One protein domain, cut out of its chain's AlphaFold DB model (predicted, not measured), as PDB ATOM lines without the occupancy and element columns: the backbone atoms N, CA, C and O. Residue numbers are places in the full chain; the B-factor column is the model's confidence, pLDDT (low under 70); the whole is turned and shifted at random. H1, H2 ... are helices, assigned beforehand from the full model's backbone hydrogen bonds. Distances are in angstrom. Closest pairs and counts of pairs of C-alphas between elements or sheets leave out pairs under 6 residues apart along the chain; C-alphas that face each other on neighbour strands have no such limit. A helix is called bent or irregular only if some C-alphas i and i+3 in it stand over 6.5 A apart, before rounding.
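This is residues 14 to 107 of the 108 residues of an uncharacterized protein of Pantoea sp. PNA 03-3 (UniProt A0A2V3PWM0). One long helix, H5a, makes the longest axis, and four shorter helices pack along one side of it: H2 crosses it near its middle, H3 runs back beside it, H4 folds against its beginning as a hairpin and the short H1 packs beside H2. At the far end H5 turns sharply, and its second arm, H5b, heads off about perpendicular to the first. The printed part has 94 residues with five named helices, H1 to H5 in order, and no named strand; the class is all helix. The whole is compact, with a radius of gyration of the C-alphas of 14.3 A, yet elongated, spanning 48 by 27 by 23 A.

H5, residues 72 to 105, was assigned as one helix by its hydrogen bonds but is bent, with C-alphas 94 and 97 8.2 A apart; its arms H5a, residues 72 to 94, and H5b, residues 97 to 105, stand about perpendicular at 76 degrees. H5a is itself irregular, with C-alphas 81 and 84 6.8 A apart. With its arms taken together H5 is the hub, touching four helices. H2, residues 24 to 40, touches residues 83 to 87 of H5a, about perpendicular at 81 degrees; the closest C-alphas, of Ala 29 and Thr 83, are 5.8 A apart. H3, residues 46 to 55, touches residues 84 to 91 of H5a at a shallow tilt of 11 degrees, opposite ways, closest at the C-alphas of Leu 50 and Arg 88, 6.7 A. H3 and H5b only just touch, and only at their ends, with 3 pairs of C-alphas within 8 A, the closest those of Gln 47 and Leu 99, 6.5 A. H4, residues 59 to 66, forms a helical hairpin with H5a, a shallow tilt of 31 degrees, opposite ways; the closest C-alphas, of Lys 64 and Thr 72, are 5.4 A apart. H1, residues 14 to 18, touches residues 29 to 34 of H2, closest at the C-alphas of Gly 15 and Cys 30, 4.5 A. H1 and H4 are apart. Every O i to N i+4 pair is within hydrogen-bond range in H1, H2, H4 and H5b, against 5 of 6 in H3 and 16 of 19 in H5a.

H1 begins at C-alpha 14, (-19.404, 75.098, -10.011). From first to last C-alpha H2 measures 24.5 A, H3 15.1 A and H4 10.2 A. H5a measures 31.3 A from C-alpha 72 at (-47.243, 77.346, -11.245), and H5b 12.5 A, ending at C-alpha 105, (-11.924, 82.738, 11.704).

The C-alphas of Trp 70 and Gln 107 are the two farthest apart, 49.5 A. The printed part has no cut, and its four links are tight. Residues 66 to 71 stand free. Mean pLDDT of the printed part is 92.6; residues 103 to 107 are under 70.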
ATOM      1  N   LEU A  14     -18.855  75.443 -11.322       93.38
ATOM      2  CA  LEU A  14     -19.404  75.098 -10.011       93.38
ATOM      3  C   LEU A  14     -20.683  74.261 -10.144       93.38
ATOM      4  O   LEU A  14     -20.834  73.297  -9.401       93.38
ATOM      5  N   GLY A  15     -21.565  74.596 -11.091       93.50
ATOM      6  CA  GLY A  15     -22.743  73.790 -11.416       93.50
ATOM      7  C   GLY A  15     -22.354  72.368 -11.810       93.50
ATOM      8  O   GLY A  15     -22.790  71.428 -11.151       93.50
ATOM      9  N   ASP A  16     -21.450  72.225 -12.784       94.12
ATOM     10  CA  ASP A  16     -20.954  70.924 -13.260       94.12
ATOM     11  C   ASP A  16     -20.303  70.109 -12.131       94.12
ATOM     12  O   ASP A  16     -20.448  68.892 -12.037       94.12
ATOM     13  N   HIS A  17     -19.582  70.795 -11.244       93.62
ATOM     14  CA  HIS A  17     -18.875  70.174 -10.132       93.62
ATOM     15  C   HIS A  17     -19.806  69.707  -9.006       93.62
ATOM     16  O   HIS A  17     -19.566  68.666  -8.394       93.62
ATOM     17  N   LEU A  18     -20.866  70.465  -8.714       94.56
ATOM     18  CA  LEU A  18     -21.881  70.081  -7.728       94.56
ATOM     19  C   LEU A  18     -22.834  69.012  -8.279       94.56
ATOM     20  O   LEU A  18     -23.294  68.149  -7.529       94.56
ATOM     21  N   PHE A  19     -23.113  69.049  -9.581       95.06
ATOM     22  CA  PHE A  19     -24.124  68.235 -10.249       95.06
ATOM     23  C   PHE A  19     -23.567  67.539 -11.496       95.06
ATOM     24  O   PHE A  19     -23.956  67.872 -12.612       95.06
ATOM     25  N   PRO A  20     -22.684  66.535 -11.325       89.31
ATOM     26  CA  PRO A  20     -22.156  65.760 -12.449       89.31
ATOM     27  C   PRO A  20     -23.170  64.747 -13.013       89.31
ATOM     28  O   PRO A  20     -22.876  64.069 -13.995       89.31
ATOM     29  N   GLY A  21     -24.325  64.577 -12.358       85.38
ATOM     30  CA  GLY A  21     -25.364  63.631 -12.748       85.38
ATOM     31  C   GLY A  21     -26.145  64.078 -13.982       85.38
ATOM     32  O   GLY A  21     -26.252  65.261 -14.297       85.38
ATOM     33  N   GLU A  22     -26.730  63.105 -14.678       83.12
ATOM     34  CA  GLU A  22     -27.523  63.357 -15.884       83.12
ATOM     35  C   GLU A  22     -29.038  63.319 -15.652       83.12
ATOM     36  O   GLU A  22     -29.802  63.521 -16.599       83.12
ATOM     37  N   ASP A  23     -29.490  63.058 -14.423       93.19
ATOM     38  CA  ASP A  23     -30.915  63.038 -14.130       93.19
ATOM     39  C   ASP A  23     -31.539  64.439 -14.212       93.19
ATOM     40  O   ASP A  23     -30.863  65.471 -14.200       93.19
ATOM     41  N   PHE A  24     -32.864  64.465 -14.338       89.25
ATOM     42  CA  PHE A  24     -33.613  65.702 -14.524       89.25
ATOM     43  C   PHE A  24     -33.371  66.718 -13.398       89.25
ATOM     44  O   PHE A  24     -33.225  67.905 -13.682       89.25
ATOM     45  N   TYR A  25     -33.323  66.275 -12.139       91.19
ATOM     46  CA  TYR A  25     -33.198  67.170 -10.990       91.19
ATOM     47  C   TYR A  25     -31.773  67.702 -10.848       91.19
ATOM     48  O   TYR A  25     -31.604  68.887 -10.566       91.19
ATOM     49  N   ASP A  26     -30.762  66.869 -11.109       93.31
ATOM     50  CA  ASP A  26     -29.362  67.302 -11.142       93.31
ATOM     51  C   ASP A  26     -29.130  68.316 -12.276       93.31
ATOM     52  O   ASP A  26     -28.502  69.351 -12.055       93.31
ATOM     53  N   ARG A  27     -29.712  68.098 -13.465       93.75
ATOM     54  CA  ARG A  27     -29.634  69.064 -14.577       93.75
ATOM     55  C   ARG A  27     -30.357  70.376 -14.272       93.75
ATOM     56  O   ARG A  27     -29.816  71.443 -14.557       93.75
ATOM     57  N   GLU A  28     -31.555  70.313 -13.688       93.94
ATOM     58  CA  GLU A  28     -32.314  71.503 -13.271       93.94
ATOM     59  C   GLU A  28     -31.525  72.305 -12.220       93.94
ATOM     60  O   GLU A  28     -31.352  73.517 -12.360       93.94
ATOM     61  N   ALA A  29     -30.965  71.629 -11.213       96.25
ATOM     62  CA  ALA A  29     -30.132  72.255 -10.193       96.25
ATOM     63  C   ALA A  29     -28.857  72.874 -10.788       96.25
ATOM     64  O   ALA A  29     -28.557  74.034 -10.507       96.25
ATOM     65  N   CYS A  30     -28.141  72.146 -11.653       96.00
ATOM     66  CA  CYS A  30     -26.952  72.643 -12.352       96.00
ATOM     67  C   CYS A  30     -27.247  73.925 -13.143       96.00
ATOM     68  O   CYS A  30     -26.494  74.906 -13.077       96.00
ATOM     69  N   HIS A  31     -28.377  73.940 -13.851       95.06
ATOM     70  CA  HIS A  31     -28.815  75.099 -14.610       95.06
ATOM     71  C   HIS A  31     -29.076  76.308 -13.702       95.06
ATOM     72  O   HIS A  31     -28.548  77.387 -13.966       95.06
ATOM     73  N   PHE A  32     -29.804  76.134 -12.594       96.62
ATOM     74  CA  PHE A  32     -30.091  77.226 -11.656       96.62
ATOM     75  C   PHE A  32     -28.850  77.737 -10.918       96.62
ATOM     76  O   PHE A  32     -28.731  78.943 -10.703       96.62
ATOM     77  N   VAL A  33     -27.890  76.867 -10.585       97.25
ATOM     78  CA  VAL A  33     -26.574  77.297 -10.076       97.25
ATOM     79  C   VAL A  33     -25.870  78.172 -11.108       97.25
ATOM     80  O   VAL A  33     -25.347  79.236 -10.781       97.25
ATOM     81  N   SER A  34     -25.875  77.739 -12.365       96.44
ATOM     82  CA  SER A  34     -25.212  78.459 -13.447       96.44
ATOM     83  C   SER A  34     -25.876  79.806 -13.736       96.44
ATOM     84  O   SER A  34     -25.168  80.794 -13.927       96.44
ATOM     85  N   GLU A  35     -27.210  79.874 -13.699       97.00
ATOM     86  CA  GLU A  35     -27.963  81.128 -13.801       97.00
ATOM     87  C   GLU A  35     -27.607  82.081 -12.651       97.00
ATOM     88  O   GLU A  35     -27.278  83.243 -12.897       97.00
ATOM     89  N   LEU A  36     -27.627  81.594 -11.404       96.94
ATOM     90  CA  LEU A  36     -27.289  82.393 -10.224       96.94
ATOM     91  C   LEU A  36     -25.916  83.046 -10.394       96.94
ATOM     92  O   LEU A  36     -25.785  84.259 -10.217       96.94
ATOM     93  N   LEU A  37     -24.906  82.266 -10.781       96.12
ATOM     94  CA  LEU A  37     -23.542  82.762 -10.960       96.12
ATOM     95  C   LEU A  37     -23.430  83.749 -12.120       96.12
ATOM     96  O   LEU A  37     -22.772  84.777 -11.971       96.12
ATOM     97  N   ALA A  38     -24.079  83.471 -13.251       94.62
ATOM     98  CA  ALA A  38     -24.059  84.365 -14.403       94.62
ATOM     99  C   ALA A  38     -24.673  85.734 -14.070       94.62
ATOM    100  O   ALA A  38     -24.109  86.765 -14.431       94.62
ATOM    101  N   ARG A  39     -25.787  85.756 -13.326       92.94
ATOM    102  CA  ARG A  39     -26.492  86.994 -12.957       92.94
ATOM    103  C   ARG A  39     -25.767  87.824 -11.897       92.94
ATOM    104  O   ARG A  39     -25.975  89.033 -11.848       92.94
ATOM    105  N   HIS A  40     -24.917  87.203 -11.080       92.69
ATOM    106  CA  HIS A  40     -24.206  87.874  -9.983       92.69
ATOM    107  C   HIS A  40     -22.700  88.062 -10.232       92.69
ATOM    108  O   HIS A  40     -21.998  88.569  -9.364       92.69
ATOM    109  N   GLY A  41     -22.190  87.687 -11.412       90.00
ATOM    110  CA  GLY A  41     -20.767  87.826 -11.747       90.00
ATOM    111  C   GLY A  41     -19.856  86.806 -11.050       90.00
ATOM    112  O   GLY A  41     -18.657  87.039 -10.915       90.00
ATOM    113  N   GLY A  42     -20.413  85.670 -10.624       90.31
ATOM    114  CA  GLY A  42     -19.715  84.628  -9.877       90.31
ATOM    115  C   GLY A  42     -19.746  84.825  -8.360       90.31
ATOM    116  O   GLY A  42     -20.456  85.673  -7.827       90.31
ATOM    117  N   VAL A  43     -18.990  83.984  -7.651       91.81
ATOM    118  CA  VAL A  43     -18.864  83.983  -6.186       91.81
ATOM    119  C   VAL A  43     -17.456  83.560  -5.793       91.81
ATOM    120  O   VAL A  43     -16.877  82.671  -6.416       91.81
ATOM    121  N   SER A  44     -16.916  84.177  -4.744       89.12
ATOM    122  CA  SER A  44     -15.548  83.901  -4.285       89.12
ATOM    123  C   SER A  44     -15.481  82.896  -3.135       89.12
ATOM    124  O   SER A  44     -14.400  82.400  -2.835       89.12
ATOM    125  N   THR A  45     -16.604  82.608  -2.467       93.38
ATOM    126  CA  THR A  45     -16.658  81.663  -1.343       93.38
ATOM    127  C   THR A  45     -17.964  80.859  -1.336       93.38
ATOM    128  O   THR A  45     -19.000  81.368  -1.782       93.38
ATOM    129  N   PRO A  46     -17.963  79.637  -0.769       94.69
ATOM    130  CA  PRO A  46     -19.181  78.846  -0.580       94.69
ATOM    131  C   PRO A  46     -20.228  79.560   0.285       94.69
ATOM    132  O   PRO A  46     -21.421  79.477   0.009       94.69
ATOM    133  N   GLN A  47     -19.798  80.325   1.294       94.94
ATOM    134  CA  GLN A  47     -20.712  81.101   2.136       94.94
ATOM    135  C   GLN A  47     -21.417  82.209   1.342       94.94
ATOM    136  O   GLN A  47     -22.628  82.379   1.473       94.94
ATOM    137  N   ALA A  48     -20.686  82.945   0.495       94.81
ATOM    138  CA  ALA A  48     -21.279  83.968  -0.367       94.81
ATOM    139  C   ALA A  48     -22.283  83.352  -1.352       94.81
ATOM    140  O   ALA A  48     -23.364  83.898  -1.555       94.81
ATOM    141  N   PHE A  49     -21.960  82.178  -1.900       97.06
ATOM    142  CA  PHE A  49     -22.879  81.419  -2.740       97.06
ATOM    143  C   PHE A  49     -24.180  81.051  -2.014       97.06
ATOM    144  O   PHE A  49     -25.261  81.319  -2.535       97.06
ATOM    145  N   LEU A  50     -24.091  80.492  -0.802       96.81
ATOM    146  CA  LEU A  50     -25.270  80.118  -0.014       96.81
ATOM    147  C   LEU A  50     -26.133  81.331   0.364       96.81
ATOM    148  O   LEU A  50     -27.352  81.206   0.406       96.81
ATOM    149  N   ILE A  51     -25.526  82.495   0.613       95.88
ATOM    150  CA  ILE A  51     -26.263  83.740   0.878       95.88
ATOM    151  C   ILE A  51     -27.042  84.184  -0.364       95.88
ATOM    152  O   ILE A  51     -28.225  84.503  -0.260       95.88
ATOM    153  N   LEU A  52     -26.409  84.172  -1.543       96.50
ATOM    154  CA  LEU A  52     -27.096  84.517  -2.789       96.50
ATOM    155  C   LEU A  52     -28.246  83.548  -3.082       96.50
ATOM    156  O   LEU A  52     -29.335  83.991  -3.442       96.50
ATOM    157  N   LEU A  53     -28.028  82.246  -2.867       97.62
ATOM    158  CA  LEU A  53     -29.018  81.196  -3.117       97.62
ATOM    159  C   LEU A  53     -30.338  81.413  -2.362       97.62
ATOM    160  O   LEU A  53     -31.398  81.120  -2.910       97.62
ATOM    161  N   GLU A  54     -30.293  81.943  -1.138       96.31
ATOM    162  CA  GLU A  54     -31.499  82.162  -0.326       96.31
ATOM    163  C   GLU A  54     -32.458  83.182  -0.942       96.31
ATOM    164  O   GLU A  54     -33.674  83.000  -0.901       96.31
ATOM    165  N   THR A  55     -31.910  84.235  -1.544       94.75
ATOM    166  CA  THR A  55     -32.692  85.338  -2.132       94.75
ATOM    167  C   THR A  55     -32.937  85.174  -3.629       94.75
ATOM    168  O   THR A  55     -33.631  85.981  -4.244       94.75
ATOM    169  N   PHE A  56     -32.356  84.136  -4.228       96.81
ATOM    170  CA  PHE A  56     -32.420  83.903  -5.657       96.81
ATOM    171  C   PHE A  56     -33.745  83.247  -6.069       96.81
ATOM    172  O   PHE A  56     -34.204  82.286  -5.448       96.81
ATOM    173  N   THR A  57     -34.302  83.730  -7.180       97.00
ATOM    174  CA  THR A  57     -35.405  83.091  -7.907       97.00
ATOM    175  C   THR A  57     -34.975  82.917  -9.367       97.00
ATOM    176  O   THR A  57     -34.727  83.928 -10.039       97.00
ATOM    177  N   PRO A  58     -34.880  81.672  -9.875       96.62
ATOM    178  CA  PRO A  58     -34.539  81.409 -11.268       96.62
ATOM    179  C   PRO A  58     -35.545  82.041 -12.225       96.62
ATOM    180  O   PRO A  58     -36.740  82.099 -11.922       96.62
ATOM    181  N   GLU A  59     -35.096  82.456 -13.407       95.38
ATOM    182  CA  GLU A  59     -35.943  83.142 -14.386       95.38
ATOM    183  C   GLU A  59     -37.167  82.302 -14.768       95.38
ATOM    184  O   GLU A  59     -38.275  82.828 -14.857       95.38
ATOM    185  N   MET A  60     -36.995  80.986 -14.927       93.38
ATOM    186  CA  MET A  60     -38.102  80.069 -15.216       93.38
ATOM    187  C   MET A  60     -39.173  80.092 -14.118       93.38
ATOM    188  O   MET A  60     -40.370  80.102 -14.408       93.38
ATOM    189  N   VAL A  61     -38.744  80.116 -12.855       95.88
ATOM    190  CA  VAL A  61     -39.648  80.128 -11.700       95.88
ATOM    191  C   VAL A  61     -40.346  81.479 -11.606       95.88
ATOM    192  O   VAL A  61     -41.568  81.519 -11.480       95.88
ATOM    193  N   GLN A  62     -39.599  82.578 -11.752       96.19
ATOM    194  CA  GLN A  62     -40.166  83.925 -11.759       96.19
ATOM    195  C   GLN A  62     -41.186  84.091 -12.891       96.19
ATOM    196  O   GLN A  62     -42.283  84.587 -12.665       96.19
ATOM    197  N   HIS A  63     -40.888  83.586 -14.088       94.19
ATOM    198  CA  HIS A  63     -41.811  83.647 -15.214       94.19
ATOM    199  C   HIS A  63     -43.136  82.925 -14.929       94.19
ATOM    200  O   HIS A  63     -44.188  83.452 -15.286       94.19
ATOM    201  N   LYS A  64     -43.102  81.762 -14.259       94.88
ATOM    202  CA  LYS A  64     -44.313  81.040 -13.825       94.88
ATOM    203  C   LYS A  64     -45.094  81.762 -12.730       94.88
ATOM    204  O   LYS A  64     -46.304  81.568 -12.646       94.88
ATOM    205  N   ILE A  65     -44.426  82.556 -11.895       95.56
ATOM    206  CA  ILE A  65     -45.080  83.430 -10.910       95.56
ATOM    207  C   ILE A  65     -45.772  84.593 -11.629       95.56
ATOM    208  O   ILE A  65     -46.936  84.873 -11.354       95.56
ATOM    209  N   ASP A  66     -45.082  85.225 -12.579       96.12
ATOM    210  CA  ASP A  66     -45.590  86.380 -13.324       96.12
ATOM    211  C   ASP A  66     -46.709  85.997 -14.312       96.12
ATOM    212  O   ASP A  66     -47.569  86.817 -14.625       96.12
ATOM    213  N   ASN A  67     -46.697  84.755 -14.808       94.94
ATOM    214  CA  ASN A  67     -47.641  84.220 -15.794       94.94
ATOM    215  C   ASN A  67     -48.235  82.909 -15.256       94.94
ATOM    216  O   ASN A  67     -47.825  81.821 -15.678       94.94
ATOM    217  N   PRO A  68     -49.137  82.993 -14.262       94.75
ATOM    218  CA  PRO A  68     -49.602  81.822 -13.549       94.75
ATOM    219  C   PRO A  68     -50.464  80.915 -14.430       94.75
ATOM    220  O   PRO A  68     -51.414  81.359 -15.073       94.75
ATOM    221  N   ASP A  69     -50.164  79.621 -14.396       94.25
ATOM    222  CA  ASP A  69     -50.965  78.565 -15.002       94.25
ATOM    223  C   ASP A  69     -51.202  77.422 -14.000       94.25
ATOM    224  O   ASP A  69     -50.808  77.481 -12.832       94.25
ATOM    225  N   TRP A  70     -51.845  76.346 -14.455       94.44
ATOM    226  CA  TRP A  70     -52.140  75.172 -13.627       94.44
ATOM    227  C   TRP A  70     -50.888  74.502 -13.021       94.44
ATOM    228  O   TRP A  70     -51.003  73.725 -12.076       94.44
ATOM    229  N   SER A  71     -49.693  74.771 -13.559       93.62
ATOM    230  CA  SER A  71     -48.418  74.184 -13.135       93.62
ATOM    231  C   SER A  71     -47.587  75.097 -12.226       93.62
ATOM    232  O   SER A  71     -46.555  74.651 -11.706       93.62
ATOM    233  N   THR A  72     -48.006  76.351 -12.014       95.19
ATOM    234  CA  THR A  72     -47.243  77.346 -11.245       95.19
ATOM    235  C   THR A  72     -46.941  76.874  -9.832       95.19
ATOM    236  O   THR A  72     -45.773  76.844  -9.448       95.19
ATOM    237  N   GLU A  73     -47.946  76.412  -9.083       96.75
ATOM    238  CA  GLU A  73     -47.753  75.926  -7.710       96.75
ATOM    239  C   GLU A  73     -46.736  74.780  -7.656       96.75
ATOM    240  O   GLU A  73     -45.812  74.786  -6.842       96.75
ATOM    241  N   ARG A  74     -46.839  73.822  -8.586       96.88
ATOM    242  CA  ARG A  74     -45.905  72.694  -8.674       96.88
ATOM    243  C   ARG A  74     -44.482  73.153  -8.994       96.88
ATOM    244  O   ARG A  74     -43.531  72.571  -8.477       96.88
ATOM    245  N   THR A  75     -44.325  74.153  -9.856       95.69
ATOM    246  CA  THR A  75     -43.009  74.672 -10.253       95.69
ATOM    247  C   THR A  75     -42.353  75.445  -9.116       95.69
ATOM    248  O   THR A  75     -41.210  75.153  -8.768       95.69
ATOM    249  N   VAL A  76     -43.091  76.358  -8.479       97.06
ATOM    250  CA  VAL A  76     -42.611  77.125  -7.322       97.06
ATOM    251  C   VAL A  76     -42.300  76.194  -6.151       97.06
ATOM    252  O   VAL A  76     -41.228  76.283  -5.560       97.06
ATOM    253  N   SER A  77     -43.188  75.239  -5.857       96.94
ATOM    254  CA  SER A  77     -42.965  74.268  -4.784       96.94
ATOM    255  C   SER A  77     -41.746  73.387  -5.052       96.94
ATOM    256  O   SER A  77     -40.953  73.164  -4.141       96.94
ATOM    257  N   ARG A  78     -41.530  72.928  -6.295       97.06
ATOM    258  CA  ARG A  78     -40.322  72.166  -6.648       97.06
ATOM    259  C   ARG A  78     -39.057  72.992  -6.421       97.06
ATOM    260  O   ARG A  78     -38.124  72.489  -5.799       97.06
ATOM    261  N   TRP A  79     -39.041  74.248  -6.861       97.12
ATOM    262  CA  TRP A  79     -37.913  75.147  -6.626       97.12
ATOM    263  C   TRP A  79     -37.615  75.319  -5.130       97.12
ATOM    264  O   TRP A  79     -36.512  74.994  -4.690       97.12
ATOM    265  N   GLU A  80     -38.598  75.759  -4.341       96.50
ATOM    266  CA  GLU A  80     -38.403  76.097  -2.925       96.50
ATOM    267  C   GLU A  80     -38.151  74.866  -2.044       96.50
ATOM    268  O   GLU A  80     -37.312  74.882  -1.138       96.50
ATOM    269  N   ASN A  81     -38.855  73.762  -2.306       95.56
ATOM    270  CA  ASN A  81     -38.856  72.610  -1.408       95.56
ATOM    271  C   ASN A  81     -37.927  71.476  -1.830       95.56
ATOM    272  O   ASN A  81     -37.642  70.626  -0.984       95.56
ATOM    273  N   MET A  82     -37.460  71.454  -3.081       96.75
ATOM    274  CA  MET A  82     -36.594  70.390  -3.596       96.75
ATOM    275  C   MET A  82     -35.292  70.953  -4.160       96.75
ATOM    276  O   MET A  82     -34.231  70.713  -3.587       96.75
ATOM    277  N   THR A  83     -35.354  71.719  -5.250       97.12
ATOM    278  CA  THR A  83     -34.165  72.080  -6.033       97.12
ATOM    279  C   THR A  83     -33.232  73.012  -5.252       97.12
ATOM    280  O   THR A  83     -32.039  72.729  -5.147       97.12
ATOM    281  N   LYS A  84     -33.758  74.057  -4.591       97.94
ATOM    282  CA  LYS A  84     -32.961  74.958  -3.734       97.94
ATOM    283  C   LYS A  84     -32.293  74.204  -2.575       97.94
ATOM    284  O   LYS A  84     -31.105  74.394  -2.311       97.94
ATOM    285  N   LYS A  85     -33.022  73.288  -1.922       97.19
ATOM    286  CA  LYS A  85     -32.489  72.459  -0.823       97.19
ATOM    287  C   LYS A  85     -31.394  71.508  -1.296       97.19
ATOM    288  O   LYS A  85     -30.392  71.357  -0.605       97.19
ATOM    289  N   LEU A  86     -31.557  70.910  -2.473       97.06
ATOM    290  CA  LEU A  86     -30.553  70.037  -3.072       97.06
ATOM    291  C   LEU A  86     -29.248  70.799  -3.369       97.06
ATOM    292  O   LEU A  86     -28.169  70.323  -3.017       97.06
ATOM    293  N   ILE A  87     -29.342  72.003  -3.948       98.12
ATOM    294  CA  ILE A  87     -28.190  72.894  -4.189       98.12
ATOM    295  C   ILE A  87     -27.471  73.222  -2.883       98.12
ATOM    296  O   ILE A  87     -26.248  73.064  -2.794       98.12
ATOM    297  N   ARG A  88     -28.223  73.629  -1.858       98.06
ATOM    298  CA  ARG A  88     -27.684  73.894  -0.522       98.06
ATOM    299  C   ARG A  88     -26.950  72.673   0.034       98.06
ATOM    300  O   ARG A  88     -25.768  72.772   0.351       98.06
ATOM    301  N   GLN A  89     -27.614  71.518   0.071       97.12
ATOM    302  CA  GLN A  89     -27.058  70.282   0.616       97.12
ATOM    303  C   GLN A  89     -25.754  69.882  -0.083       97.12
ATOM    304  O   GLN A  89     -24.770  69.575   0.588       97.12
ATOM    305  N   ARG A  90     -25.713  69.891  -1.420       96.88
ATOM    306  CA  ARG A  90     -24.501  69.514  -2.162       96.88
ATOM    307  C   ARG A  90     -23.362  70.507  -1.961       96.88
ATOM    308  O   ARG A  90     -22.211  70.094  -1.854       96.88
ATOM    309  N   THR A  91     -23.677  71.795  -1.849       97.19
ATOM    310  CA  THR A  91     -22.683  72.824  -1.523       97.19
ATOM    311  C   THR A  91     -22.091  72.583  -0.137       97.19
ATOM    312  O   THR A  91     -20.874  72.537   0.013       97.19
ATOM    313  N   GLU A  92     -22.935  72.362   0.869       96.50
ATOM    314  CA  GLU A  92     -22.505  72.105   2.246       96.50
ATOM    315  C   GLU A  92     -21.693  70.806   2.356       96.50
ATOM    316  O   GLU A  92     -20.647  70.782   3.002       96.50
ATOM    317  N   GLN A  93     -22.103  69.742   1.662       96.00
ATOM    318  CA  GLN A  93     -21.348  68.488   1.601       96.00
ATOM    319  C   GLN A  93     -19.985  68.666   0.931       96.00
ATOM    320  O   GLN A  93     -18.992  68.097   1.387       96.00
ATOM    321  N   ARG A  94     -19.919  69.449  -0.153       95.50
ATOM    322  CA  ARG A  94     -18.679  69.616  -0.913       95.50
ATOM    323  C   ARG A  94     -17.687  70.549  -0.229       95.50
ATOM    324  O   ARG A  94     -16.487  70.296  -0.295       95.50
ATOM    325  N   PHE A  95     -18.183  71.605   0.403       95.62
ATOM    326  CA  PHE A  95     -17.379  72.695   0.949       95.62
ATOM    327  C   PHE A  95     -17.445  72.789   2.478       95.62
ATOM    328  O   PHE A  95     -17.061  73.805   3.052       95.62
ATOM    329  N   GLY A  96     -17.898  71.734   3.163       93.44
ATOM    330  CA  GLY A  96     -18.090  71.737   4.616       93.44
ATOM    331  C   GLY A  96     -16.845  72.142   5.412       93.44
ATOM    332  O   GLY A  96     -16.958  72.870   6.395       93.44
ATOM    333  N   ALA A  97     -15.650  71.752   4.957       91.50
ATOM    334  CA  ALA A  97     -14.391  72.158   5.588       91.50
ATOM    335  C   ALA A  97     -14.122  73.671   5.462       91.50
ATOM    336  O   ALA A  97     -13.709  74.306   6.430       91.50
ATOM    337  N   GLU A  98     -14.388  74.260   4.292       92.88
ATOM    338  CA  GLU A  98     -14.224  75.700   4.048       92.88
ATOM    339  C   GLU A  98     -15.241  76.517   4.850       92.88
ATOM    340  O   GLU A  98     -14.890  77.526   5.463       92.88
ATOM    341  N   LEU A  99     -16.488  76.041   4.905       91.69
ATOM    342  CA  LEU A  99     -17.548  76.647   5.710       91.69
ATOM    343  C   LEU A  99     -17.185  76.622   7.204       91.69
ATOM    344  O   LEU A  99     -17.247  77.654   7.871       91.69
ATOM    345  N   ALA A 100     -16.713  75.486   7.728       88.44
ATOM    346  CA  ALA A 100     -16.282  75.368   9.123       88.44
ATOM    347  C   ALA A 100     -15.072  76.265   9.460       88.44
ATOM    348  O   ALA A 100     -15.027  76.897  10.522       88.44
ATOM    349  N   ALA A 101     -14.098  76.372   8.549       84.56
ATOM    350  CA  ALA A 101     -12.939  77.248   8.716       84.56
ATOM    351  C   ALA A 101     -13.318  78.743   8.727       84.56
ATOM    352  O   ALA A 101     -12.753  79.522   9.504       84.56
ATOM    353  N   ALA A 102     -14.306  79.144   7.919       76.12
ATOM    354  CA  ALA A 102     -14.826  80.509   7.906       76.12
ATOM    355  C   ALA A 102     -15.499  80.883   9.239       76.12
ATOM    356  O   ALA A 102     -15.255  81.971   9.761       76.12
ATOM    357  N   HIS A 103     -16.264  79.966   9.846       65.38
ATOM    358  CA  HIS A 103     -16.867  80.176  11.170       65.38
ATOM    359  C   HIS A 103     -15.827  80.323  12.290       65.38
ATOM    360  O   HIS A 103     -16.001  81.137  13.194       65.38
ATOM    361  N   SER A 104     -14.723  79.581  12.200       65.88
ATOM    362  CA  SER A 104     -13.631  79.611  13.185       65.88
ATOM    363  C   SER A 104     -12.805  80.905  13.124       65.88
ATOM    364  O   SER A 104     -12.212  81.324  14.116       65.88
ATOM    365  N   SER A 105     -12.753  81.547  11.952       60.09
ATOM    366  CA  SER A 105     -11.924  82.738  11.704       60.09
ATOM    367  C   SER A 105     -12.597  84.055  12.117       60.09
ATOM    368  O   SER A 105     -11.911  85.064  12.244       60.09
ATOM    369  N   GLY A 106     -13.914  84.053  12.357       55.56
ATOM    370  CA  GLY A 106     -14.679  85.221  12.816       55.56
ATOM    371  C   GLY A 106     -14.776  85.385  14.341       55.56
ATOM    372  O   GLY A 106     -15.467  86.287  14.799       55.56
ATOM    373  N   GLN A 107     -14.125  84.517  15.126       50.12
ATOM    374  CA  GLN A 107     -14.141  84.541  16.601       50.12
ATOM    375  C   GLN A 107     -12.858  85.119  17.238       50.12
ATOM    376  O   GLN A 107     -12.571  84.821  18.398       50.12
TER     377      GLN A 107